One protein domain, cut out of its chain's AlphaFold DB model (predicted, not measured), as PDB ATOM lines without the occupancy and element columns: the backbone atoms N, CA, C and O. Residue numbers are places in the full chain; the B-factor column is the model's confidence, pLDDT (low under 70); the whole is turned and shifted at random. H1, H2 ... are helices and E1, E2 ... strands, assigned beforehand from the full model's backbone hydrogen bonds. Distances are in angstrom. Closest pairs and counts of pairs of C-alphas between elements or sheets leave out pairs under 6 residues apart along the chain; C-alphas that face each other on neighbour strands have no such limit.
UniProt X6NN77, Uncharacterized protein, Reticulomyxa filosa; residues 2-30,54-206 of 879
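AT A GLANCE: This is residues 2 to 30 and 54 to 206 of the 879 residues of an uncharacterized protein of Reticulomyxa filosa (UniProt X6NN77). Picture a thick slab of helices: H2, H3, H4 and H5 form an up-and-down bundle in the middle, each running against the one before it in the chain, with H1 packed on H3 at one side and the hairpin of H6 and H7 at the other, where H7 packs on H4 and H5. The small strand hairpin E2 and E3 sits at one end of the bundle, by the last turns of H3 and H5, while residues 21 to 28 stick out. The printed part has 182 residues, in the order H1 E1 H2 H3 E2 E3 H4 H5 H6 H7; the class is mostly helix, and the one sheet, E2 - E3, is antiparallel. The whole is compact, with a radius of gyration of the C-alphas of 17.2 A and spans of 51 by 44 by 28 A.

IN THESE COORDINATES: Start at C-alpha 99, at (-17.733, -7.616, -43.180), where E2 begins; it covers residues 99 to 102, and E3 covers 107 to 110. Before them find H3, residues 80 to 95, 22.2 A long, and H2, residues 57 to 73, 24.3 A. After them come H4, residues 119 to 128, and H5, residues 131 to 146, 22.6 A. H6, residues 156 to 180, is the longest helix at 36.1 A; H7, residues 184 to 204, runs 30.1 A to C-alpha 204 at (-29.332, -21.231, -51.123). H1, residues 2 to 19, runs 26.0 A from C-alpha 2 at (-7.662, 5.718, -34.996), and E1, residues 27 to 30, pairs with no named strand.

HOW THE PARTS SIT: In the hairpin E2 and E3, look at N 100 and O 109, 2.8 A apart, and N 107 and O 102, 3.0 A, both within hydrogen-bond range. The closest C-alphas of H3 and E2, Asn 93 and Ile 99, are 5.3 A apart; those of E3 and H5, Val 110 and Ile 144, are 6.2 A apart. H2, with residues 64 to 71 alone, touches H3, closest at C-alphas Val 68 and Tyr 81, 5.5 A. H4 and H5 touch at Thr 126 and Gly 134, their closest C-alphas, 5.1 A, opposite ways at a tilt of 35.2 degrees, only just steep. H1 touches H3, closest at C-alphas Ala 16 and Ser 84, 5.2 A, at a shallow tilt of 8 degrees. H5 touches H7, closest at C-alphas Ser 142 and Ile 200, 5.7 A. H6 and H7 touch at Phe 178 and Asn 186, their closest C-alphas, 4.9 A. H1 and H7 are apart. In H1 to H6 every O i to N i+4 pair is within hydrogen-bond range; in H7, 15 of 17 are.

THE WHOLE: The C-alphas farthest apart, Ala 3 and Pro 182, are 53.5 A apart. Residues 31 to 53 are cut out; C-alphas 30 and 54 stand 12.1 A apart across the cut. Of the links printed whole, none is long. The mean pLDDT of the printed part is 82.1; 43 residues are under 70, among them 2 to 10, 19 to 30 and 54 to 62.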
ATOM      1  N   PHE A   2      -6.413   5.233 -35.621       28.12
ATOM      2  CA  PHE A   2      -7.662   5.718 -34.996       28.12
ATOM      3  C   PHE A   2      -8.249   6.967 -35.690       28.12
ATOM      4  O   PHE A   2      -9.388   6.933 -36.122       28.12
ATOM      5  N   ALA A   3      -7.438   8.002 -35.945       34.34
ATOM      6  CA  ALA A   3      -7.879   9.210 -36.661       34.34
ATOM      7  C   ALA A   3      -8.286   8.981 -38.136       34.34
ATOM      8  O   ALA A   3      -9.052   9.763 -38.688       34.34
ATOM      9  N   VAL A   4      -7.785   7.919 -38.780       44.41
ATOM     10  CA  VAL A   4      -8.164   7.558 -40.161       44.41
ATOM     11  C   VAL A   4      -9.521   6.852 -40.162       44.41
ATOM     12  O   VAL A   4     -10.370   7.180 -40.983       44.41
ATOM     13  N   HIS A   5      -9.764   5.964 -39.189       45.91
ATOM     14  CA  HIS A   5     -11.078   5.350 -38.977       45.91
ATOM     15  C   HIS A   5     -12.145   6.382 -38.602       45.91
ATOM     16  O   HIS A   5     -13.238   6.353 -39.159       45.91
ATOM     17  N   THR A   6     -11.827   7.336 -37.718       51.44
ATOM     18  CA  THR A   6     -12.772   8.400 -37.352       51.44
ATOM     19  C   THR A   6     -13.168   9.236 -38.570       51.44
ATOM     20  O   THR A   6     -14.358   9.413 -38.797       51.44
ATOM     21  N   ARG A   7     -12.206   9.639 -39.417       64.94
ATOM     22  CA  ARG A   7     -12.490  10.395 -40.652       64.94
ATOM     23  C   ARG A   7     -13.320   9.614 -41.669       64.94
ATOM     24  O   ARG A   7     -14.160  10.205 -42.334       64.94
ATOM     25  N   GLY A   8     -13.099   8.305 -41.804       64.25
ATOM     26  CA  GLY A   8     -13.911   7.465 -42.688       64.25
ATOM     27  C   GLY A   8     -15.368   7.384 -42.226       64.25
ATOM     28  O   GLY A   8     -16.279   7.562 -43.030       64.25
ATOM     29  N   ILE A   9     -15.582   7.171 -40.921       56.84
ATOM     30  CA  ILE A   9     -16.918   7.173 -40.307       56.84
ATOM     31  C   ILE A   9     -17.578   8.541 -40.484       56.84
ATOM     32  O   ILE A   9     -18.719   8.600 -40.925       56.84
ATOM     33  N   GLU A  10     -16.866   9.634 -40.206       64.06
ATOM     34  CA  GLU A  10     -17.369  10.999 -40.399       64.06
ATOM     35  C   GLU A  10     -17.754  11.270 -41.861       64.06
ATOM     36  O   GLU A  10     -18.842  11.780 -42.101       64.06
ATOM     37  N   ALA A  11     -16.948  10.842 -42.838       70.31
ATOM     38  CA  ALA A  11     -17.248  11.018 -44.261       70.31
ATOM     39  C   ALA A  11     -18.455  10.188 -44.735       70.31
ATOM     40  O   ALA A  11     -19.279  10.680 -45.505       70.31
ATOM     41  N   ALA A  12     -18.598   8.940 -44.274       64.19
ATOM     42  CA  ALA A  12     -19.771   8.116 -44.581       64.19
ATOM     43  C   ALA A  12     -21.050   8.722 -43.978       64.19
ATOM     44  O   ALA A  12     -22.096   8.763 -44.627       64.19
ATOM     45  N   ILE A  13     -20.942   9.245 -42.755       64.50
ATOM     46  CA  ILE A  13     -22.008   9.968 -42.059       64.50
ATOM     47  C   ILE A  13     -22.379  11.254 -42.799       64.50
ATOM     48  O   ILE A  13     -23.561  11.511 -43.004       64.50
ATOM     49  N   GLU A  14     -21.396  12.044 -43.221       68.75
ATOM     50  CA  GLU A  14     -21.599  13.298 -43.946       68.75
ATOM     51  C   GLU A  14     -22.228  13.048 -45.322       68.75
ATOM     52  O   GLU A  14     -23.194  13.713 -45.688       68.75
ATOM     53  N   LYS A  15     -21.770  12.017 -46.044       71.75
ATOM     54  CA  LYS A  15     -22.354  11.584 -47.323       71.75
ATOM     55  C   LYS A  15     -23.807  11.132 -47.160       71.75
ATOM     56  O   LYS A  15     -24.655  11.514 -47.968       71.75
ATOM     57  N   ALA A  16     -24.108  10.357 -46.115       64.50
ATOM     58  CA  ALA A  16     -25.477   9.967 -45.787       64.50
ATOM     59  C   ALA A  16     -26.328  11.198 -45.432       64.50
ATOM     60  O   ALA A  16     -27.392  11.389 -46.006       64.50
ATOM     61  N   ALA A  17     -25.843  12.085 -44.561       64.50
ATOM     62  CA  ALA A  17     -26.557  13.300 -44.168       64.50
ATOM     63  C   ALA A  17     -26.838  14.238 -45.356       64.50
ATOM     64  O   ALA A  17     -27.935  14.788 -45.451       64.50
ATOM     65  N   HIS A  18     -25.886  14.372 -46.285       70.69
ATOM     66  CA  HIS A  18     -26.033  15.171 -47.502       70.69
ATOM     67  C   HIS A  18     -27.082  14.589 -48.457       70.69
ATOM     68  O   HIS A  18     -27.871  15.330 -49.034       70.69
ATOM     69  N   ARG A  19     -27.128  13.260 -48.633       66.81
ATOM     70  CA  ARG A  19     -28.156  12.605 -49.467       66.81
ATOM     71  C   ARG A  19     -29.565  12.754 -48.913       66.81
ATOM     72  O   ARG A  19     -30.524  12.712 -49.675       66.81
ATOM     73  N   LEU A  20     -29.677  12.898 -47.600       63.12
ATOM     74  CA  LEU A  20     -30.949  13.019 -46.903       63.12
ATOM     75  C   LEU A  20     -31.472  14.460 -46.831       63.12
ATOM     76  O   LEU A  20     -32.495  14.681 -46.193       63.12
ATOM     77  N   ASP A  21     -30.773  15.428 -47.439       65.44
ATOM     78  CA  ASP A  21     -31.084  16.864 -47.356       65.44
ATOM     79  C   ASP A  21     -31.382  17.316 -45.909       65.44
ATOM     80  O   ASP A  21     -32.255  18.138 -45.633       65.44
ATOM     81  N   MET A  22     -30.652  16.758 -44.930       58.25
ATOM     82  CA  MET A  22     -30.859  17.048 -43.502       58.25
ATOM     83  C   MET A  22     -30.291  18.417 -43.090       58.25
ATOM     84  O   MET A  22     -29.855  18.599 -41.953       58.25
ATOM     85  N   GLY A  23     -30.327  19.411 -43.985       48.06
ATOM     86  CA  GLY A  23     -29.821  20.771 -43.779       48.06
ATOM     87  C   GLY A  23     -30.504  21.553 -42.649       48.06
ATOM     88  O   GLY A  23     -30.082  22.665 -42.332       48.06
ATOM     89  N   ARG A  24     -31.540  20.997 -42.008       45.53
ATOM     90  CA  ARG A  24     -32.164  21.570 -40.808       45.53
ATOM     91  C   ARG A  24     -33.004  20.534 -40.055       45.53
ATOM     92  O   ARG A  24     -34.211  20.443 -40.244       45.53
ATOM     93  N   ILE A  25     -32.382  19.773 -39.158       39.28
ATOM     94  CA  ILE A  25     -33.118  19.064 -38.102       39.28
ATOM     95  C   ILE A  25     -32.783  19.730 -36.769       39.28
ATOM     96  O   ILE A  25     -31.828  19.353 -36.098       39.28
ATOM     97  N   ASP A  26     -33.584  20.720 -36.372       40.56
ATOM     98  CA  ASP A  26     -33.639  21.157 -34.977       40.56
ATOM     99  C   ASP A  26     -34.470  20.124 -34.200       40.56
ATOM    100  O   ASP A  26     -35.698  20.212 -34.133       40.56
ATOM    101  N   ARG A  27     -33.821  19.098 -33.637       42.72
ATOM    102  CA  ARG A  27     -34.457  18.217 -32.644       42.72
ATOM    103  C   ARG A  27     -33.575  18.052 -31.411       42.72
ATOM    104  O   ARG A  27     -32.374  17.795 -31.487       42.72
ATOM    105  N   GLU A  28     -34.206  18.218 -30.251       37.50
ATOM    106  CA  GLU A  28     -33.608  17.990 -28.938       37.50
ATOM    107  C   GLU A  28     -33.326  16.493 -28.758       37.50
ATOM    108  O   GLU A  28     -34.250  15.681 -28.750       37.50
ATOM    109  N   CYS A  29     -32.059  16.116 -28.589       37.59
ATOM    110  CA  CYS A  29     -31.704  14.766 -28.158       37.59
ATOM    111  C   CYS A  29     -31.528  14.750 -26.636       37.59
ATOM    112  O   CYS A  29     -30.941  15.661 -26.047       37.59
ATOM    113  N   ILE A  30     -32.052  13.706 -25.998       37.91
ATOM    114  CA  ILE A  30     -31.905  13.457 -24.563       37.91
ATOM    115  C   ILE A  30     -30.756  12.466 -24.393       37.91
ATOM    116  O   ILE A  30     -30.794  11.385 -24.980       37.91
ATOM    117  N   GLY A  54     -20.560  14.579 -28.534       43.53
ATOM    118  CA  GLY A  54     -20.495  13.123 -28.628       43.53
ATOM    119  C   GLY A  54     -21.799  12.517 -29.143       43.53
ATOM    120  O   GLY A  54     -22.493  11.821 -28.404       43.53
ATOM    121  N   VAL A  55     -22.137  12.769 -30.408       51.03
ATOM    122  CA  VAL A  55     -23.089  11.946 -31.150       51.03
ATOM    123  C   VAL A  55     -22.393  10.611 -31.338       51.03
ATOM    124  O   VAL A  55     -21.554  10.429 -32.216       51.03
ATOM    125  N   THR A  56     -22.668   9.682 -30.428       64.06
ATOM    126  CA  THR A  56     -22.181   8.315 -30.578       64.06
ATOM    127  C   THR A  56     -22.710   7.772 -31.906       64.06
ATOM    128  O   THR A  56     -23.840   8.075 -32.290       64.06
ATOM    129  N   THR A  57     -21.935   6.940 -32.606       60.09
ATOM    130  CA  THR A  57     -22.389   6.224 -33.816       60.09
ATOM    131  C   THR A  57     -23.767   5.580 -33.600       60.09
ATOM    132  O   THR A  57     -24.606   5.572 -34.492       60.09
ATOM    133  N   ARG A  58     -24.045   5.147 -32.361       59.00
ATOM    134  CA  ARG A  58     -25.348   4.659 -31.893       59.00
ATOM    135  C   ARG A  58     -26.492   5.668 -32.052       59.00
ATOM    136  O   ARG A  58     -27.562   5.283 -32.513       59.00
ATOM    137  N   GLY A  59     -26.281   6.925 -31.663       69.00
ATOM    138  CA  GLY A  59     -27.282   7.990 -31.753       69.00
ATOM    139  C   GLY A  59     -27.636   8.336 -33.196       69.00
ATOM    140  O   GLY A  59     -28.812   8.431 -33.528       69.00
ATOM    141  N   LEU A  60     -26.635   8.433 -34.075       67.50
ATOM    142  CA  LEU A  60     -26.888   8.691 -35.491       67.50
ATOM    143  C   LEU A  60     -27.554   7.501 -36.185       67.50
ATOM    144  O   LEU A  60     -28.516   7.706 -36.921       67.50
ATOM    145  N   CYS A  61     -27.089   6.270 -35.923       64.44
ATOM    146  CA  CYS A  61     -27.763   5.077 -36.425       64.44
ATOM    147  C   CYS A  61     -29.240   5.139 -36.052       64.44
ATOM    148  O   CYS A  61     -30.064   5.055 -36.950       64.44
ATOM    149  N   ARG A  62     -29.572   5.400 -34.779       68.75
ATOM    150  CA  ARG A  62     -30.956   5.528 -34.306       68.75
ATOM    151  C   ARG A  62     -31.764   6.592 -35.058       68.75
ATOM    152  O   ARG A  62     -32.888   6.302 -35.442       68.75
ATOM    153  N   VAL A  63     -31.216   7.782 -35.305       74.31
ATOM    154  CA  VAL A  63     -31.926   8.830 -36.067       74.31
ATOM    155  C   VAL A  63     -32.195   8.377 -37.502       74.31
ATOM    156  O   VAL A  63     -33.318   8.505 -37.982       74.31
ATOM    157  N   ILE A  64     -31.200   7.781 -38.165       70.69
ATOM    158  CA  ILE A  64     -31.377   7.211 -39.507       70.69
ATOM    159  C   ILE A  64     -32.424   6.088 -39.470       70.69
ATOM    160  O   ILE A  64     -33.247   6.014 -40.371       70.69
ATOM    161  N   CYS A  65     -32.467   5.267 -38.411       66.19
ATOM    162  CA  CYS A  65     -33.502   4.240 -38.229       66.19
ATOM    163  C   CYS A  65     -34.895   4.850 -38.176       66.19
ATOM    164  O   CYS A  65     -35.787   4.397 -38.881       66.19
ATOM    165  N   GLU A  66     -35.080   5.835 -37.295       74.94
ATOM    166  CA  GLU A  66     -36.370   6.471 -37.053       74.94
ATOM    167  C   GLU A  66     -36.856   7.139 -38.343       74.94
ATOM    168  O   GLU A  66     -38.007   6.951 -38.719       74.94
ATOM    169  N   GLN A  67     -35.962   7.789 -39.094       76.75
ATOM    170  CA  GLN A  67     -36.285   8.378 -40.396       76.75
ATOM    171  C   GLN A  67     -36.575   7.333 -41.482       76.75
ATOM    172  O   GLN A  67     -37.559   7.470 -42.207       76.75
ATOM    173  N   VAL A  68     -35.783   6.259 -41.589       75.12
ATOM    174  CA  VAL A  68     -36.061   5.150 -42.522       75.12
ATOM    175  C   VAL A  68     -37.415   4.521 -42.206       75.12
ATOM    176  O   VAL A  68     -38.182   4.246 -43.122       75.12
ATOM    177  N   PHE A  69     -37.732   4.330 -40.928       71.38
ATOM    178  CA  PHE A  69     -38.984   3.729 -40.481       71.38
ATOM    179  C   PHE A  69     -40.190   4.648 -40.709       71.38
ATOM    180  O   PHE A  69     -41.211   4.203 -41.236       71.38
ATOM    181  N   GLU A  70     -40.074   5.934 -40.361       78.44
ATOM    182  CA  GLU A  70     -41.084   6.956 -40.666       78.44
ATOM    183  C   GLU A  70     -41.350   6.990 -42.175       78.44
ATOM    184  O   GLU A  70     -42.501   6.896 -42.598       78.44
ATOM    185  N   THR A  71     -40.297   7.002 -42.996       72.19
ATOM    186  CA  THR A  71     -40.423   7.036 -44.459       72.19
ATOM    187  C   THR A  71     -41.030   5.745 -45.008       72.19
ATOM    188  O   THR A  71     -41.954   5.801 -45.819       72.19
ATOM    189  N   ALA A  72     -40.586   4.578 -44.535       69.38
ATOM    190  CA  ALA A  72     -41.055   3.279 -45.014       69.38
ATOM    191  C   ALA A  72     -42.548   3.034 -44.737       69.38
ATOM    192  O   ALA A  72     -43.214   2.351 -45.516       69.38
ATOM    193  N   ASN A  73     -43.096   3.633 -43.676       70.75
ATOM    194  CA  ASN A  73     -44.526   3.567 -43.373       70.75
ATOM    195  C   ASN A  73     -45.386   4.469 -44.271       70.75
ATOM    196  O   ASN A  73     -46.574   4.199 -44.440       70.75
ATOM    197  N   THR A  74     -44.815   5.516 -44.874       74.25
ATOM    198  CA  THR A  74     -45.566   6.464 -45.723       74.25
ATOM    199  C   THR A  74     -45.861   5.944 -47.135       74.25
ATOM    200  O   THR A  74     -46.434   6.670 -47.942       74.25
ATOM    201  N   ASN A  75     -45.527   4.681 -47.437       62.72
ATOM    202  CA  ASN A  75     -45.781   4.025 -48.728       62.72
ATOM    203  C   ASN A  75     -45.159   4.759 -49.934       62.72
ATOM    204  O   ASN A  75     -45.606   4.611 -51.071       62.72
ATOM    205  N   THR A  76     -44.132   5.574 -49.692       64.50
ATOM    206  CA  THR A  76     -43.403   6.265 -50.750       64.50
ATOM    207  C   THR A  76     -42.320   5.333 -51.291       64.50
ATOM    208  O   THR A  76     -41.576   4.717 -50.530       64.50
ATOM    209  N   ASN A  77     -42.176   5.245 -52.619       69.69
ATOM    210  CA  ASN A  77     -41.087   4.518 -53.300       69.69
ATOM    211  C   ASN A  77     -39.692   5.155 -53.061       69.69
ATOM    212  O   ASN A  77     -38.766   4.993 -53.860       69.69
ATOM    213  N   HIS A  78     -39.534   5.921 -51.980       74.94
ATOM    214  CA  HIS A  78     -38.387   6.766 -51.699       74.94
ATOM    215  C   HIS A  78     -37.233   5.942 -51.108       74.94
ATOM    216  O   HIS A  78     -36.999   5.885 -49.903       74.94
ATOM    217  N   THR A  79     -36.479   5.302 -51.997       84.38
ATOM    218  CA  THR A  79     -35.293   4.481 -51.682       84.38
ATOM    219  C   THR A  79     -34.068   5.187 -51.052       84.38
ATOM    220  O   THR A  79     -33.346   4.492 -50.335       84.38
ATOM    221  N   PRO A  80     -33.823   6.512 -51.198       86.69
ATOM    222  CA  PRO A  80     -32.603   7.162 -50.691       86.69
ATOM    223  C   PRO A  80     -32.296   6.984 -49.195       86.69
ATOM    224  O   PRO A  80     -31.128   6.875 -48.816       86.69
ATOM    225  N   TYR A  81     -33.321   6.928 -48.334       83.88
ATOM    226  CA  TYR A  81     -33.120   6.713 -46.894       83.88
ATOM    227  C   TYR A  81     -32.593   5.315 -46.604       83.88
ATOM    228  O   TYR A  81     -31.637   5.153 -45.844       83.88
ATOM    229  N   TYR A  82     -33.186   4.311 -47.246       89.19
ATOM    230  CA  TYR A  82     -32.734   2.936 -47.113       89.19
ATOM    231  C   TYR A  82     -31.334   2.748 -47.707       89.19
ATOM    232  O   TYR A  82     -30.498   2.117 -47.078       89.19
ATOM    233  N   GLU A  83     -31.043   3.350 -48.861       90.56
ATOM    234  CA  GLU A  83     -29.707   3.292 -49.475       90.56
ATOM    235  C   GLU A  83     -28.638   3.932 -48.583       90.56
ATOM    236  O   GLU A  83     -27.535   3.408 -48.452       90.56
ATOM    237  N   SER A  84     -28.973   5.035 -47.908       87.56
ATOM    238  CA  SER A  84     -28.082   5.667 -46.928       87.56
ATOM    239  C   SER A  84     -27.869   4.782 -45.696       87.56
ATOM    240  O   SER A  84     -26.755   4.700 -45.177       87.56
ATOM    241  N   PHE A  85     -28.917   4.090 -45.236       90.50
ATOM    242  CA  PHE A  85     -28.807   3.094 -44.171       90.50
ATOM    243  C   PHE A  85     -27.939   1.900 -44.588       90.50
ATOM    244  O   PHE A  85     -27.052   1.517 -43.830       90.50
ATOM    245  N   GLU A  86     -28.168   1.332 -45.770       93.50
ATOM    246  CA  GLU A  86     -27.407   0.210 -46.317       93.50
ATOM    247  C   GLU A  86     -25.923   0.569 -46.454       93.50
ATOM    248  O   GLU A  86     -25.077  -0.149 -45.923       93.50
ATOM    249  N   GLU A  87     -25.592   1.716 -47.060       91.19
ATOM    250  CA  GLU A  87     -24.204   2.186 -47.159       91.19
ATOM    251  C   GLU A  87     -23.553   2.332 -45.776       91.19
ATOM    252  O   GLU A  87     -22.435   1.857 -45.570       91.19
ATOM    253  N   LEU A  88     -24.254   2.927 -44.803       88.19
ATOM    254  CA  LEU A  88     -23.735   3.079 -43.442       88.19
ATOM    255  C   LEU A  88     -23.564   1.727 -42.736       88.19
ATOM    256  O   LEU A  88     -22.553   1.507 -42.065       88.19
ATOM    257  N   PHE A  89     -24.533   0.821 -42.878       92.94
ATOM    258  CA  PHE A  89     -24.488  -0.524 -42.310       92.94
ATOM    259  C   PHE A  89     -23.269  -1.287 -42.835       92.94
ATOM    260  O   PHE A  89     -22.506  -1.855 -42.049       92.94
ATOM    261  N   LEU A  90     -23.064  -1.266 -44.153       93.62
ATOM    262  CA  LEU A  90     -21.940  -1.919 -44.813       93.62
ATOM    263  C   LEU A  90     -20.609  -1.303 -44.384       93.62
ATOM    264  O   LEU A  90     -19.705  -2.029 -43.973       93.62
ATOM    265  N   PHE A  91     -20.521   0.026 -44.394       91.94
ATOM    266  CA  PHE A  91     -19.322   0.762 -44.015       91.94
ATOM    267  C   PHE A  91     -18.900   0.487 -42.563       91.94
ATOM    268  O   PHE A  91     -17.749   0.145 -42.299       91.94
ATOM    269  N   VAL A  92     -19.829   0.584 -41.604       89.12
ATOM    270  CA  VAL A  92     -19.529   0.382 -40.174       89.12
ATOM    271  C   VAL A  92     -19.087  -1.054 -39.899       89.12
ATOM    272  O   VAL A  92     -18.132  -1.275 -39.152       89.12
ATOM    273  N   ASN A  93     -19.754  -2.042 -40.495       94.50
ATOM    274  CA  ASN A  93     -19.379  -3.441 -40.302       94.50
ATOM    275  C   ASN A  93     -18.076  -3.802 -41.035       94.50
ATOM    276  O   ASN A  93     -17.334  -4.660 -40.553       94.50
ATOM    277  N   GLN A  94     -17.754  -3.120 -42.135       93.75
ATOM    278  CA  GLN A  94     -16.452  -3.222 -42.793       93.75
ATOM    279  C   GLN A  94     -15.329  -2.626 -41.936       93.75
ATOM    280  O   GLN A  94     -14.304  -3.279 -41.746       93.75
ATOM    281  N   ASP A  95     -15.532  -1.437 -41.359       91.31
ATOM    282  CA  ASP A  95     -14.579  -0.776 -40.451       91.31
ATOM    283  C   ASP A  95     -14.241  -1.650 -39.235       91.31
ATOM    284  O   ASP A  95     -13.088  -1.734 -38.815       91.31
ATOM    285  N   LYS A  96     -15.235  -2.365 -38.693       92.88
ATOM    286  CA  LYS A  96     -15.039  -3.320 -37.588       92.88
ATOM    287  C   LYS A  96     -14.478  -4.671 -38.014       92.88
ATOM    288  O   LYS A  96     -14.171  -5.491 -37.152       92.88
ATOM    289  N   GLY A  97     -14.328  -4.912 -39.314       93.81
ATOM    290  CA  GLY A  97     -13.867  -6.189 -39.840       93.81
ATOM    291  C   GLY A  97     -14.850  -7.335 -39.599       93.81
ATOM    292  O   GLY A  97     -14.411  -8.484 -39.562       93.81
ATOM    293  N   TYR A  98     -16.145  -7.036 -39.430       95.25
ATOM    294  CA  TYR A  98     -17.247  -8.012 -39.394       95.25
ATOM    295  C   TYR A  98     -17.784  -8.323 -40.794       95.25
ATOM    296  O   TYR A  98     -18.410  -9.363 -41.009       95.25
ATOM    297  N   ILE A  99     -17.516  -7.430 -41.749       96.00
ATOM    298  CA  ILE A  99     -17.733  -7.616 -43.180       96.00
ATOM    299  C   ILE A  99     -16.423  -7.314 -43.920       96.00
ATOM    300  O   ILE A  99     -15.670  -6.417 -43.549       96.00
ATOM    301  N   LYS A 100     -16.142  -8.062 -44.983       93.69
ATOM    302  CA  LYS A 100     -15.058  -7.815 -45.935       93.69
ATOM    303  C   LYS A 100     -15.631  -7.772 -47.342       93.69
ATOM    304  O   LYS A 100     -16.509  -8.564 -47.671       93.69
ATOM    305  N   PHE A 101     -15.102  -6.887 -48.177       89.62
ATOM    306  CA  PHE A 101     -15.371  -6.908 -49.608       89.62
ATOM    307  C   PHE A 101     -14.243  -7.648 -50.326       89.62
ATOM    308  O   PHE A 101     -13.064  -7.375 -50.105       89.62
ATOM    309  N   VAL A 102     -14.622  -8.603 -51.162       81.12
ATOM    310  CA  VAL A 102     -13.765  -9.378 -52.057       81.12
ATOM    311  C   VAL A 102     -13.997  -8.852 -53.478       81.12
ATOM    312  O   VAL A 102     -15.109  -8.442 -53.814       81.12
ATOM    313  N   ASP A 103     -12.943  -8.826 -54.295       66.75
ATOM    314  CA  ASP A 103     -12.975  -8.432 -55.712       66.75
ATOM    315  C   ASP A 103     -13.504  -7.015 -55.978       66.75
ATOM    316  O   ASP A 103     -14.578  -6.825 -56.554       66.75
ATOM    317  N   SER A 104     -12.721  -6.004 -55.582       58.94
ATOM    318  CA  SER A 104     -12.972  -4.598 -55.938       58.94
ATOM    319  C   SER A 104     -14.405  -4.143 -55.616       58.94
ATOM    320  O   SER A 104     -15.103  -3.625 -56.481       58.94
ATOM    321  N   GLU A 105     -14.845  -4.385 -54.376       63.41
ATOM    322  CA  GLU A 105     -16.149  -3.963 -53.824       63.41
ATOM    323  C   GLU A 105     -17.386  -4.736 -54.316       63.41
ATOM    324  O   GLU A 105     -18.493  -4.484 -53.842       63.41
ATOM    325  N   LYS A 106     -17.245  -5.739 -55.195       70.06
ATOM    326  CA  LYS A 106     -18.413  -6.451 -55.753       70.06
ATOM    327  C   LYS A 106     -18.963  -7.563 -54.856       70.06
ATOM    328  O   LYS A 106     -20.161  -7.862 -54.900       70.06
ATOM    329  N   LEU A 107     -18.116  -8.217 -54.060       80.00
ATOM    330  CA  LEU A 107     -18.521  -9.377 -53.266       80.00
ATOM    331  C   LEU A 107     -18.391  -9.120 -51.767       80.00
ATOM    332  O   LEU A 107     -17.312  -9.176 -51.195       80.00
ATOM    333  N   LEU A 108     -19.522  -8.899 -51.107       92.12
ATOM    334  CA  LEU A 108     -19.608  -8.854 -49.649       92.12
ATOM    335  C   LEU A 108     -19.390 -10.233 -49.013       92.12
ATOM    336  O   LEU A 108     -19.957 -11.211 -49.494       92.12
ATOM    337  N   CYS A 109     -18.647 -10.298 -47.909       92.31
ATOM    338  CA  CYS A 109     -18.416 -11.502 -47.119       92.31
ATOM    339  C   CYS A 109     -18.448 -11.201 -45.608       92.31
ATOM    340  O   CYS A 109     -17.748 -10.308 -45.142       92.31
ATOM    341  N   VAL A 110     -19.242 -11.934 -44.829       94.50
ATOM    342  CA  VAL A 110     -19.376 -11.764 -43.373       94.50
ATOM    343  C   VAL A 110     -18.328 -12.597 -42.642       94.50
ATOM    344  O   VAL A 110     -18.258 -13.808 -42.835       94.50
ATOM    345  N   THR A 111     -17.548 -11.963 -41.774       94.50
ATOM    346  CA  THR A 111     -16.470 -12.576 -40.976       94.50
ATOM    347  C   THR A 111     -16.836 -12.784 -39.512       94.50
ATOM    348  O   THR A 111     -16.257 -13.656 -38.871       94.50
ATOM    349  N   ASP A 112     -17.809 -12.037 -38.987       95.06
ATOM    350  CA  ASP A 112     -18.414 -12.283 -37.673       95.06
ATOM    351  C   ASP A 112     -19.901 -11.912 -37.705       95.06
ATOM    352  O   ASP A 112     -20.275 -10.745 -37.620       95.06
ATOM    353  N   PHE A 113     -20.761 -12.925 -37.843       93.94
ATOM    354  CA  PHE A 113     -22.207 -12.729 -37.949       93.94
ATOM    355  C   PHE A 113     -22.847 -12.264 -36.632       93.94
ATOM    356  O   PHE A 113     -23.805 -11.489 -36.635       93.94
ATOM    357  N   GLN A 114     -22.340 -12.730 -35.488       93.38
ATOM    358  CA  GLN A 114     -22.965 -12.437 -34.199       93.38
ATOM    359  C   GLN A 114     -22.703 -10.996 -33.766       93.38
ATOM    360  O   GLN A 114     -23.594 -10.376 -33.175       93.38
ATOM    361  N   SER A 115     -21.543 -10.455 -34.138       94.62
ATOM    362  CA  SER A 115     -21.114  -9.096 -33.803       94.62
ATOM    363  C   SER A 115     -21.601  -8.012 -34.776       94.62
ATOM    364  O   SER A 115     -21.298  -6.839 -34.554       94.62
ATOM    365  N   LEU A 116     -22.373  -8.358 -35.819       94.06
ATOM    366  CA  LEU A 116     -22.888  -7.388 -36.797       94.06
ATOM    367  C   LEU A 116     -23.688  -6.262 -36.127       94.06
ATOM    368  O   LEU A 116     -24.736  -6.480 -35.509       94.06
ATOM    369  N   LEU A 117     -23.213  -5.031 -36.302       92.56
ATOM    370  CA  LEU A 117     -23.847  -3.828 -35.779       92.56
ATOM    371  C   LEU A 117     -25.039  -3.449 -36.658       92.56
ATOM    372  O   LEU A 117     -24.916  -3.369 -37.876       92.56
ATOM    373  N   GLY A 118     -26.193  -3.196 -36.034       90.56
ATOM    374  CA  GLY A 118     -27.420  -2.820 -36.744       90.56
ATOM    375  C   GLY A 118     -28.207  -3.997 -37.331       90.56
ATOM    376  O   GLY A 118     -29.191  -3.765 -38.026       90.56
ATOM    377  N   LYS A 119     -27.833  -5.253 -37.040       93.38
ATOM    378  CA  LYS A 119     -28.573  -6.430 -37.528       93.38
ATOM    379  C   LYS A 119     -30.038  -6.447 -37.068       93.38
ATOM    380  O   LYS A 119     -30.923  -6.731 -37.865       93.38
ATOM    381  N   ASP A 120     -30.310  -6.073 -35.815       90.69
ATOM    382  CA  ASP A 120     -31.673  -6.048 -35.254       90.69
ATOM    383  C   ASP A 120     -32.548  -4.986 -35.932       90.69
ATOM    384  O   ASP A 120     -33.754  -5.150 -36.121       90.69
ATOM    385  N   LEU A 121     -31.915  -3.893 -36.353       89.69
ATOM    386  CA  LEU A 121     -32.565  -2.847 -37.120       89.69
ATOM    387  C   LEU A 121     -32.860  -3.303 -38.547       89.69
ATOM    388  O   LEU A 121     -33.963  -3.070 -39.023       89.69
ATOM    389  N   LEU A 122     -31.913  -3.964 -39.217       93.12
ATOM    390  CA  LEU A 122     -32.156  -4.544 -40.538       93.12
ATOM    391  C   LEU A 122     -33.352  -5.511 -40.496       93.12
ATOM    392  O   LEU A 122     -34.205  -5.469 -41.380       93.12
ATOM    393  N   TRP A 123     -33.470  -6.307 -39.429       92.38
ATOM    394  CA  TRP A 123     -34.654  -7.127 -39.160       92.38
ATOM    395  C   TRP A 123     -35.927  -6.300 -38.983       92.38
ATOM    396  O   TRP A 123     -36.947  -6.614 -39.585       92.38
ATOM    397  N   THR A 124     -35.869  -5.228 -38.196       90.25
ATOM    398  CA  THR A 124     -37.010  -4.319 -37.994       90.25
ATOM    399  C   THR A 124     -37.474  -3.702 -39.318       90.25
ATOM    400  O   THR A 124     -38.669  -3.675 -39.595       90.25
ATOM    401  N   ILE A 125     -36.544  -3.261 -40.173       91.06
ATOM    402  CA  ILE A 125     -36.857  -2.733 -41.509       91.06
ATOM    403  C   ILE A 125     -37.480  -3.838 -42.368       91.06
ATOM    404  O   ILE A 125     -38.520  -3.620 -42.973       91.06
ATOM    405  N   THR A 126     -36.902  -5.039 -42.357       91.88
ATOM    406  CA  THR A 126     -37.417  -6.209 -43.091       91.88
ATOM    407  C   THR A 126     -38.858  -6.579 -42.704       91.88
ATOM    408  O   THR A 126     -39.606  -7.062 -43.544       91.88
ATOM    409  N   LEU A 127     -39.247  -6.366 -41.443       88.25
ATOM    410  CA  LEU A 127     -40.564  -6.734 -40.899       88.25
ATOM    411  C   LEU A 127     -41.667  -5.699 -41.120       88.25
ATOM    412  O   LEU A 127     -42.849  -6.023 -40.985       88.25
ATOM    413  N   HIS A 128     -41.287  -4.439 -41.315       87.38
ATOM    414  CA  HIS A 128     -42.229  -3.325 -41.248       87.38
ATOM    415  C   HIS A 128     -42.192  -2.428 -42.481       87.38
ATOM    416  O   HIS A 128     -43.187  -1.765 -42.777       87.38
ATOM    417  N   ALA A 129     -41.076  -2.388 -43.212       88.06
ATOM    418  CA  ALA A 129     -40.977  -1.587 -44.418       88.06
ATOM    419  C   ALA A 129     -41.757  -2.231 -45.559       88.06
ATOM    420  O   ALA A 129     -41.678  -3.436 -45.771       88.06
ATOM    421  N   ARG A 130     -42.497  -1.424 -46.321       85.81
ATOM    422  CA  ARG A 130     -43.314  -1.897 -47.445       85.81
ATOM    423  C   ARG A 130     -42.620  -1.679 -48.787       85.81
ATOM    424  O   ARG A 130     -41.702  -0.863 -48.907       85.81
ATOM    425  N   GLY A 131     -43.086  -2.413 -49.797       88.31
ATOM    426  CA  GLY A 131     -42.635  -2.284 -51.181       88.31
ATOM    427  C   GLY A 131     -41.124  -2.466 -51.341       88.31
ATOM    428  O   GLY A 131     -40.500  -3.290 -50.674       88.31
ATOM    429  N   LYS A 132     -40.520  -1.638 -52.200       89.44
ATOM    430  CA  LYS A 132     -39.110  -1.750 -52.608       89.44
ATOM    431  C   LYS A 132     -38.106  -1.670 -51.447       89.44
ATOM    432  O   LYS A 132     -37.020  -2.231 -51.546       89.44
ATOM    433  N   ILE A 133     -38.439  -0.972 -50.356       90.50
ATOM    434  CA  ILE A 133     -37.559  -0.890 -49.176       90.50
ATOM    435  C   ILE A 133     -37.514  -2.240 -48.451       90.50
ATOM    436  O   ILE A 133     -36.428  -2.716 -48.129       90.50
ATOM    437  N   GLY A 134     -38.675  -2.868 -48.231       90.56
ATOM    438  CA  GLY A 134     -38.753  -4.204 -47.635       90.56
ATOM    439  C   GLY A 134     -38.036  -5.248 -48.492       90.56
ATOM    440  O   GLY A 134     -37.248  -6.034 -47.974       90.56
ATOM    441  N   GLU A 135     -38.216  -5.190 -49.816       90.94
ATOM    442  CA  GLU A 135     -37.516  -6.063 -50.769       90.94
ATOM    443  C   GLU A 135     -35.991  -5.914 -50.677       90.94
ATOM    444  O   GLU A 135     -35.298  -6.908 -50.462       90.94
ATOM    445  N   LYS A 136     -35.460  -4.682 -50.742       92.62
ATOM    446  CA  LYS A 136     -34.014  -4.433 -50.601       92.62
ATOM    447  C   LYS A 136     -33.470  -4.867 -49.232       92.62
ATOM    448  O   LYS A 136     -32.359  -5.388 -49.153       92.62
ATOM    449  N   ALA A 137     -34.239  -4.685 -48.154       93.88
ATOM    450  CA  ALA A 137     -33.870  -5.152 -46.813       93.88
ATOM    451  C   ALA A 137     -33.753  -6.676 -46.751       93.88
ATOM    452  O   ALA A 137     -32.780  -7.207 -46.207       93.88
ATOM    453  N   ILE A 138     -34.696  -7.379 -47.375       93.69
ATOM    454  CA  ILE A 138     -34.692  -8.839 -47.480       93.69
ATOM    455  C   ILE A 138     -33.524  -9.325 -48.340       93.69
ATOM    456  O   ILE A 138     -32.880 -10.315 -47.982       93.69
ATOM    457  N   GLU A 139     -33.214  -8.632 -49.436       91.44
ATOM    458  CA  GLU A 139     -32.048  -8.920 -50.277       91.44
ATOM    459  C   GLU A 139     -30.740  -8.765 -49.494       91.44
ATOM    460  O   GLU A 139     -29.931  -9.696 -49.477       91.44
ATOM    461  N   LEU A 140     -30.555  -7.649 -48.779       93.88
ATOM    462  CA  LEU A 140     -29.364  -7.406 -47.960       93.88
ATOM    463  C   LEU A 140     -29.237  -8.432 -46.825       93.88
ATOM    464  O   LEU A 140     -28.164  -9.002 -46.621       93.88
ATOM    465  N   LEU A 141     -30.329  -8.727 -46.115       94.06
ATOM    466  CA  LEU A 141     -30.343  -9.738 -45.055       94.06
ATOM    467  C   LEU A 141     -29.995 -11.129 -45.607       94.06
ATOM    468  O   LEU A 141     -29.177 -11.851 -45.029       94.06
ATOM    469  N   SER A 142     -30.552 -11.481 -46.769       89.94
ATOM    470  CA  SER A 142     -30.241 -12.729 -47.474       89.94
ATOM    471  C   SER A 142     -28.787 -12.772 -47.948       89.94
ATOM    472  O   SER A 142     -28.164 -13.836 -47.912       89.94
ATOM    473  N   LEU A 143     -28.217 -11.639 -48.363       89.88
ATOM    474  CA  LEU A 143     -26.826 -11.521 -48.793       89.88
ATOM    475  C   LEU A 143     -25.858 -11.780 -47.634       89.88
ATOM    476  O   LEU A 143     -24.983 -12.638 -47.751       89.88
ATOM    477  N   ILE A 144     -26.055 -11.084 -46.511       92.06
ATOM    478  CA  ILE A 144     -25.260 -11.210 -45.275       92.06
ATOM    479  C   ILE A 144     -25.273 -12.660 -44.788       92.06
ATOM    480  O   ILE A 144     -24.247 -13.230 -44.426       92.06
ATOM    481  N   HIS A 145     -26.443 -13.285 -44.824       87.12
ATOM    482  CA  HIS A 145     -26.624 -14.659 -44.391       87.12
ATOM    483  C   HIS A 145     -25.903 -15.692 -45.272       87.12
ATOM    484  O   HIS A 145     -25.389 -16.698 -44.778       87.12
ATOM    485  N   ASN A 146     -25.904 -15.485 -46.588       84.38
ATOM    486  CA  ASN A 146     -25.419 -16.488 -47.532       84.38
ATOM    487  C   ASN A 146     -23.954 -16.308 -47.922       84.38
ATOM    488  O   ASN A 146     -23.318 -17.276 -48.343       84.38
ATOM    489  N   ARG A 147     -23.404 -15.104 -47.766       88.38
ATOM    490  CA  ARG A 147     -22.005 -14.810 -48.074       88.38
ATOM    491  C   ARG A 147     -21.174 -14.752 -46.802       88.38
ATOM    492  O   ARG A 147     -20.783 -13.690 -46.341       88.38
ATOM    493  N   VAL A 148     -20.913 -15.926 -46.244       88.44
ATOM    494  CA  VAL A 148     -20.165 -16.108 -44.997       88.44
ATOM    495  C   VAL A 148     -18.726 -16.529 -45.309       88.44
ATOM    496  O   VAL A 148     -18.503 -17.372 -46.180       88.44
ATOM    497  N   ASP A 149     -17.754 -15.936 -44.617       88.75
ATOM    498  CA  ASP A 149     -16.323 -16.190 -44.812       88.75
ATOM    499  C   ASP A 149     -15.962 -17.645 -44.504       88.75
ATOM    500  O   ASP A 149     -16.612 -18.329 -43.706       88.75
ATOM    501  N   ILE A 150     -14.887 -18.135 -45.124       83.69
ATOM    502  CA  ILE A 150     -14.438 -19.517 -44.946       83.69
ATOM    503  C   ILE A 150     -14.105 -19.833 -43.477       83.69
ATOM    504  O   ILE A 150     -14.292 -20.970 -43.043       83.69
ATOM    505  N   SER A 151     -13.687 -18.830 -42.695       88.06
ATOM    506  CA  SER A 151     -13.456 -18.934 -41.247       88.06
ATOM    507  C   SER A 151     -14.726 -19.242 -40.450       88.06
ATOM    508  O   SER A 151     -14.663 -19.907 -39.416       88.06
ATOM    509  N   LEU A 152     -15.890 -18.839 -40.959       87.94
ATOM    510  CA  LEU A 152     -17.197 -19.090 -40.365       87.94
ATOM    511  C   LEU A 152     -17.893 -20.325 -40.956       87.94
ATOM    512  O   LEU A 152     -19.024 -20.632 -40.576       87.94
ATOM    513  N   LYS A 153     -17.235 -21.095 -41.838       85.94
ATOM    514  CA  LYS A 153     -17.829 -22.280 -42.486       85.94
ATOM    515  C   LYS A 153     -18.379 -23.304 -41.484       85.94
ATOM    516  O   LYS A 153     -19.407 -23.923 -41.752       85.94
ATOM    517  N   SER A 154     -17.742 -23.457 -40.321       87.81
ATOM    518  CA  SER A 154     -18.218 -24.324 -39.229       87.81
ATOM    519  C   SER A 154     -19.459 -23.779 -38.509       87.81
ATOM    520  O   SER A 154     -20.234 -24.557 -37.958       87.81
ATOM    521  N   GLN A 155     -19.682 -22.463 -38.544       90.69
ATOM    522  CA  GLN A 155     -20.799 -21.779 -37.890       90.69
ATOM    523  C   GLN A 155     -22.014 -21.590 -38.806       90.69
ATOM    524  O   GLN A 155     -23.092 -21.279 -38.306       90.69
ATOM    525  N   ILE A 156     -21.882 -21.821 -40.120       88.44
ATOM    526  CA  ILE A 156     -22.968 -21.641 -41.105       88.44
ATOM    527  C   ILE A 156     -24.264 -22.339 -40.671       88.44
ATOM    528  O   ILE A 156     -25.340 -21.775 -40.849       88.44
ATOM    529  N   LYS A 157     -24.181 -23.537 -40.069       89.69
ATOM    530  CA  LYS A 157     -25.358 -24.249 -39.542       89.69
ATOM    531  C   LYS A 157     -26.098 -23.432 -38.486       89.69
ATOM    532  O   LYS A 157     -27.314 -23.301 -38.566       89.69
ATOM    533  N   HIS A 158     -25.363 -22.913 -37.506       91.75
ATOM    534  CA  HIS A 158     -25.922 -22.142 -36.400       91.75
ATOM    535  C   HIS A 158     -26.475 -20.808 -36.889       91.75
ATOM    536  O   HIS A 158     -27.608 -20.480 -36.570       91.75
ATOM    537  N   ILE A 159     -25.733 -20.105 -37.749       92.00
ATOM    538  CA  ILE A 159     -26.178 -18.846 -38.363       92.00
ATOM    539  C   ILE A 159     -27.503 -19.054 -39.118       92.00
ATOM    540  O   ILE A 159     -28.460 -18.308 -38.913       92.00
ATOM    541  N   ARG A 160     -27.590 -20.111 -39.936       91.94
ATOM    542  CA  ARG A 160     -28.816 -20.487 -40.659       91.94
ATOM    543  C   ARG A 160     -29.968 -20.806 -39.723       91.94
ATOM    544  O   ARG A 160     -31.056 -20.271 -39.896       91.94
ATOM    545  N   ALA A 161     -29.734 -21.668 -38.738       92.62
ATOM    546  CA  ALA A 161     -30.758 -22.049 -37.774       92.62
ATOM    547  C   ALA A 161     -31.273 -20.839 -36.979       92.62
ATOM    548  O   ALA A 161     -32.477 -20.710 -36.784       92.62
ATOM    549  N   ASP A 162     -30.390 -19.925 -36.579       93.31
ATOM    550  CA  ASP A 162     -30.740 -18.712 -35.836       93.31
ATOM    551  C   ASP A 162     -31.631 -17.775 -36.653       93.31
ATOM    552  O   ASP A 162     -32.657 -17.317 -36.150       93.31
ATOM    553  N   ILE A 163     -31.290 -17.539 -37.923       92.81
ATOM    554  CA  ILE A 163     -32.088 -16.689 -38.817       92.81
ATOM    555  C   ILE A 163     -33.459 -17.299 -39.081       92.81
ATOM    556  O   ILE A 163     -34.464 -16.596 -39.012       92.81
ATOM    557  N   LEU A 164     -33.518 -18.600 -39.371       95.06
ATOM    558  CA  LEU A 164     -34.790 -19.272 -39.636       95.06
ATOM    559  C   LEU A 164     -35.677 -19.298 -38.399       95.06
ATOM    560  O   LEU A 164     -36.871 -19.032 -38.501       95.06
ATOM    561  N   ARG A 165     -35.089 -19.540 -37.226       95.94
ATOM    562  CA  ARG A 165     -35.782 -19.446 -35.943       95.94
ATOM    563  C   ARG A 165     -36.358 -18.055 -35.727       95.94
ATOM    564  O   ARG A 165     -37.536 -17.939 -35.413       95.94
ATOM    565  N   GLN A 166     -35.564 -17.008 -35.940       95.31
ATOM    566  CA  GLN A 166     -36.037 -15.632 -35.816       95.31
ATOM    567  C   GLN A 166     -37.159 -15.325 -36.816       95.31
ATOM    568  O   GLN A 166     -38.202 -14.830 -36.403       95.31
ATOM    569  N   ALA A 167     -36.997 -15.679 -38.094       95.69
ATOM    570  CA  ALA A 167     -38.029 -15.484 -39.113       95.69
ATOM    571  C   ALA A 167     -39.331 -16.227 -38.772       95.69
ATOM    572  O   ALA A 167     -40.415 -15.667 -38.920       95.69
ATOM    573  N   MET A 168     -39.242 -17.457 -38.257       97.31
ATOM    574  CA  MET A 168     -40.412 -18.232 -37.837       97.31
ATOM    575  C   MET A 168     -41.103 -17.639 -36.608       97.31
ATOM    576  O   MET A 168     -42.328 -17.589 -36.585       97.31
ATOM    577  N   GLU A 169     -40.370 -17.142 -35.609       96.62
ATOM    578  CA  GLU A 169     -40.972 -16.442 -34.460       96.62
ATOM    579  C   GLU A 169     -41.684 -15.147 -34.873       96.62
ATOM    580  O   GLU A 169     -42.765 -14.825 -34.367       96.62
ATOM    581  N   GLN A 170     -41.122 -14.425 -35.841       95.44
ATOM    582  CA  GLN A 170     -41.763 -13.237 -36.397       95.44
ATOM    583  C   GLN A 170     -43.000 -13.590 -37.223       95.44
ATOM    584  O   GLN A 170     -44.044 -12.969 -37.038       95.44
ATOM    585  N   LEU A 171     -42.938 -14.639 -38.050       96.88
ATOM    586  CA  LEU A 171     -44.102 -15.151 -38.776       96.88
ATOM    587  C   LEU A 171     -45.212 -15.591 -37.811       96.88
ATOM    588  O   LEU A 171     -46.379 -15.272 -38.030       96.88
ATOM    589  N   LYS A 172     -44.860 -16.271 -36.711       97.50
ATOM    590  CA  LYS A 172     -45.815 -16.650 -35.659       97.50
ATOM    591  C   LYS A 172     -46.512 -15.429 -35.070       97.50
ATOM    592  O   LYS A 172     -47.731 -15.419 -34.917       97.50
ATOM    593  N   THR A 173     -45.739 -14.397 -34.751       96.75
ATOM    594  CA  THR A 173     -46.258 -13.142 -34.195       96.75
ATOM    595  C   THR A 173     -47.165 -12.426 -35.195       96.75
ATOM    596  O   THR A 173     -48.278 -12.049 -34.836       96.75
ATOM    597  N   ALA A 174     -46.740 -12.311 -36.456       96.12
ATOM    598  CA  ALA A 174     -47.516 -11.699 -37.532       96.12
ATOM    599  C   ALA A 174     -48.852 -12.420 -37.760       96.12
ATOM    600  O   ALA A 174     -49.897 -11.776 -37.815       96.12
ATOM    601  N   ILE A 175     -48.841 -13.756 -37.798       97.06
ATOM    602  CA  ILE A 175     -50.057 -14.557 -37.970       97.06
ATOM    603  C   ILE A 175     -51.012 -14.380 -36.793       97.06
ATOM    604  O   ILE A 175     -52.194 -14.168 -37.024       97.06
ATOM    605  N   ARG A 176     -50.524 -14.373 -35.546       97.25
ATOM    606  CA  ARG A 176     -51.383 -14.117 -34.375       97.25
ATOM    607  C   ARG A 176     -52.040 -12.737 -34.431       97.25
ATOM    608  O   ARG A 176     -53.206 -12.600 -34.072       97.25
ATOM    609  N   LEU A 177     -51.304 -11.714 -34.873       96.50
ATOM    610  CA  LEU A 177     -51.851 -10.367 -35.058       96.50
ATOM    611  C   LEU A 177     -52.903 -10.337 -36.172       96.50
ATOM    612  O   LEU A 177     -53.946  -9.704 -36.010       96.50
ATOM    613  N   PHE A 178     -52.660 -11.050 -37.272       96.62
ATOM    614  CA  PHE A 178     -53.610 -11.176 -38.372       96.62
ATOM    615  C   PHE A 178     -54.867 -11.963 -37.979       96.62
ATOM    616  O   PHE A 178     -55.968 -11.527 -38.291       96.62
ATOM    617  N   GLU A 179     -54.741 -13.065 -37.239       95.94
ATOM    618  CA  GLU A 179     -55.877 -13.828 -36.698       95.94
ATOM    619  C   GLU A 179     -56.724 -12.979 -35.742       95.94
ATOM    620  O   GLU A 179     -57.953 -13.043 -35.782       95.94
ATOM    621  N   ALA A 180     -56.079 -12.160 -34.903       97.06
ATOM    622  CA  ALA A 180     -56.766 -11.267 -33.974       97.06
ATOM    623  C   ALA A 180     -57.487 -10.108 -34.685       97.06
ATOM    624  O   ALA A 180     -58.532  -9.656 -34.217       97.06
ATOM    625  N   ASN A 181     -56.932  -9.612 -35.793       97.19
ATOM    626  CA  ASN A 181     -57.516  -8.534 -36.586       97.19
ATOM    627  C   ASN A 181     -57.160  -8.702 -38.080       97.19
ATOM    628  O   ASN A 181     -56.126  -8.180 -38.518       97.19
ATOM    629  N   PRO A 182     -58.000  -9.419 -38.861       95.81
ATOM    630  CA  PRO A 182     -57.755  -9.677 -40.278       95.81
ATOM    631  C   PRO A 182     -57.921  -8.407 -41.121       95.81
ATOM    632  O   PRO A 182     -59.006  -8.084 -41.603       95.81
ATOM    633  N   CYS A 183     -56.833  -7.664 -41.298       95.25
ATOM    634  CA  CYS A 183     -56.774  -6.472 -42.140       95.25
ATOM    635  C   CYS A 183     -55.470  -6.441 -42.946       95.25
ATOM    636  O   CYS A 183     -54.486  -7.088 -42.579       95.25
ATOM    637  N   ASP A 184     -55.433  -5.658 -44.025       92.50
ATOM    638  CA  ASP A 184     -54.263  -5.568 -44.912       92.50
ATOM    639  C   ASP A 184     -52.982  -5.159 -44.165       92.50
ATOM    640  O   ASP A 184     -51.898  -5.653 -44.469       92.50
ATOM    641  N   GLN A 185     -53.106  -4.312 -43.136       92.00
ATOM    642  CA  GLN A 185     -51.971  -3.873 -42.317       92.00
ATOM    643  C   GLN A 185     -51.318  -5.024 -41.542       92.00
ATOM    644  O   GLN A 185     -50.101  -5.017 -41.384       92.00
ATOM    645  N   ASN A 186     -52.106  -6.008 -41.096       95.00
ATOM    646  CA  ASN A 186     -51.611  -7.194 -40.392       95.00
ATOM    647  C   ASN A 186     -51.289  -8.355 -41.346       95.00
ATOM    648  O   ASN A 186     -50.503  -9.236 -40.995       95.00
ATOM    649  N   ARG A 187     -51.860  -8.358 -42.560       95.06
ATOM    650  CA  ARG A 187     -51.516  -9.319 -43.619       95.06
ATOM    651  C   ARG A 187     -50.095  -9.100 -44.122       95.06
ATOM    652  O   ARG A 187     -49.355 -10.060 -44.299       95.06
ATOM    653  N   GLU A 188     -49.718  -7.844 -44.334       92.38
ATOM    654  CA  GLU A 188     -48.447  -7.475 -44.959       92.38
ATOM    655  C   GLU A 188     -47.211  -8.060 -44.238       92.38
ATOM    656  O   GLU A 188     -46.414  -8.721 -44.906       92.38
ATOM    657  N   PRO A 189     -47.069  -7.981 -42.896       93.75
ATOM    658  CA  PRO A 189     -45.968  -8.646 -42.191       93.75
ATOM    659  C   PRO A 189     -45.915 -10.168 -42.401       93.75
ATOM    660  O   PRO A 189     -44.831 -10.750 -42.431       93.75
ATOM    661  N   CYS A 190     -47.068 -10.831 -42.580       96.25
ATOM    662  CA  CYS A 190     -47.098 -12.258 -42.907       96.25
ATOM    663  C   CYS A 190     -46.465 -12.499 -44.285       96.25
ATOM    664  O   CYS A 190     -45.584 -13.349 -44.417       96.25
ATOM    665  N   LEU A 191     -46.884 -11.725 -45.294       94.94
ATOM    666  CA  LEU A 191     -46.375 -11.823 -46.666       94.94
ATOM    667  C   LEU A 191     -44.871 -11.531 -46.730       94.94
ATOM    668  O   LEU A 191     -44.134 -12.276 -47.372       94.94
ATOM    669  N   GLN A 192     -44.402 -10.514 -46.006       93.12
ATOM    670  CA  GLN A 192     -42.982 -10.161 -45.924       93.12
ATOM    671  C   GLN A 192     -42.140 -11.282 -45.321       93.12
ATOM    672  O   GLN A 192     -41.070 -11.600 -45.842       93.12
ATOM    673  N   MET A 193     -42.632 -11.937 -44.266       95.75
ATOM    674  CA  MET A 193     -41.942 -13.093 -43.700       95.75
ATOM    675  C   MET A 193     -41.900 -14.260 -44.673       95.75
ATOM    676  O   MET A 193     -40.832 -14.839 -44.856       95.75
ATOM    677  N   PHE A 194     -42.992 -14.574 -45.369       96.44
ATOM    678  CA  PHE A 194     -42.936 -15.601 -46.407       96.44
ATOM    679  C   PHE A 194     -41.961 -15.253 -47.534       96.44
ATOM    680  O   PHE A 194     -41.192 -16.120 -47.946       96.44
ATOM    681  N   TYR A 195     -41.946 -14.003 -47.992       94.44
ATOM    682  CA  TYR A 195     -41.007 -13.547 -49.012       94.44
ATOM    683  C   TYR A 195     -39.557 -13.673 -48.529       94.44
ATOM    684  O   TYR A 195     -38.722 -14.210 -49.253       94.44
ATOM    685  N   LEU A 196     -39.256 -13.297 -47.281       94.75
ATOM    686  CA  LEU A 196     -37.940 -13.524 -46.677       94.75
ATOM    687  C   LEU A 196     -37.569 -15.013 -46.672       94.75
ATOM    688  O   LEU A 196     -36.463 -15.369 -47.084       94.75
ATOM    689  N   LEU A 197     -38.479 -15.894 -46.247       95.81
ATOM    690  CA  LEU A 197     -38.227 -17.337 -46.247       95.81
ATOM    691  C   LEU A 197     -37.961 -17.865 -47.660       95.81
ATOM    692  O   LEU A 197     -37.014 -18.627 -47.865       95.81
ATOM    693  N   GLN A 198     -38.745 -17.424 -48.644       94.44
ATOM    694  CA  GLN A 198     -38.534 -17.765 -50.046       94.44
ATOM    695  C   GLN A 198     -37.200 -17.225 -50.571       94.44
ATOM    696  O   GLN A 198     -36.508 -17.955 -51.274       94.44
ATOM    697  N   GLN A 199     -36.780 -16.009 -50.208       92.44
ATOM    698  CA  GLN A 199     -35.489 -15.456 -50.634       92.44
ATOM    699  C   GLN A 199     -34.302 -16.190 -50.014       92.44
ATOM    700  O   GLN A 199     -33.338 -16.511 -50.715       92.44
ATOM    701  N   ILE A 200     -34.391 -16.565 -48.736       92.88
ATOM    702  CA  ILE A 200     -33.385 -17.417 -48.089       92.88
ATOM    703  C   ILE A 200     -33.244 -18.745 -48.849       92.88
ATOM    704  O   ILE A 200     -32.123 -19.214 -49.085       92.88
ATOM    705  N   LEU A 201     -34.361 -19.340 -49.281       93.56
ATOM    706  CA  LEU A 201     -34.348 -20.531 -50.130       93.56
ATOM    707  C   LEU A 201     -33.775 -20.240 -51.522       93.56
ATOM    708  O   LEU A 201     -32.889 -20.964 -51.958       93.56
ATOM    709  N   ASN A 202     -34.195 -19.164 -52.196       91.12
ATOM    710  CA  ASN A 202     -33.732 -18.795 -53.541       91.12
ATOM    711  C   ASN A 202     -32.215 -18.703 -53.599       91.12
ATOM    712  O   ASN A 202     -31.596 -19.317 -54.464       91.12
ATOM    713  N   VAL A 203     -31.616 -17.983 -52.651       87.94
ATOM    714  CA  VAL A 203     -30.167 -17.775 -52.619       87.94
ATOM    715  C   VAL A 203     -29.422 -19.078 -52.311       87.94
ATOM    716  O   VAL A 203     -28.368 -19.333 -52.893       87.94
ATOM    717  N   THR A 204     -29.965 -19.936 -51.440       88.00
ATOM    718  CA  THR A 204     -29.332 -21.231 -51.123       88.00
ATOM    719  C   THR A 204     -29.551 -22.311 -52.183       88.00
ATOM    720  O   THR A 204     -28.779 -23.268 -52.232       88.00
ATOM    721  N   GLU A 205     -30.546 -22.141 -53.053       88.69
ATOM    722  CA  GLU A 205     -30.933 -23.078 -54.115       88.69
ATOM    723  C   GLU A 205     -30.521 -22.603 -55.521       88.69
ATOM    724  O   GLU A 205     -30.869 -23.246 -56.512       88.69
ATOM    725  N   LEU A 206     -29.730 -21.524 -55.642       87.88
ATOM    726  CA  LEU A 206     -29.214 -21.036 -56.935       87.88
ATOM    727  C   LEU A 206     -28.480 -22.125 -57.730       87.88
ATOM    728  O   LEU A 206     -28.497 -22.102 -58.955       87.88
TER     729      LEU A 206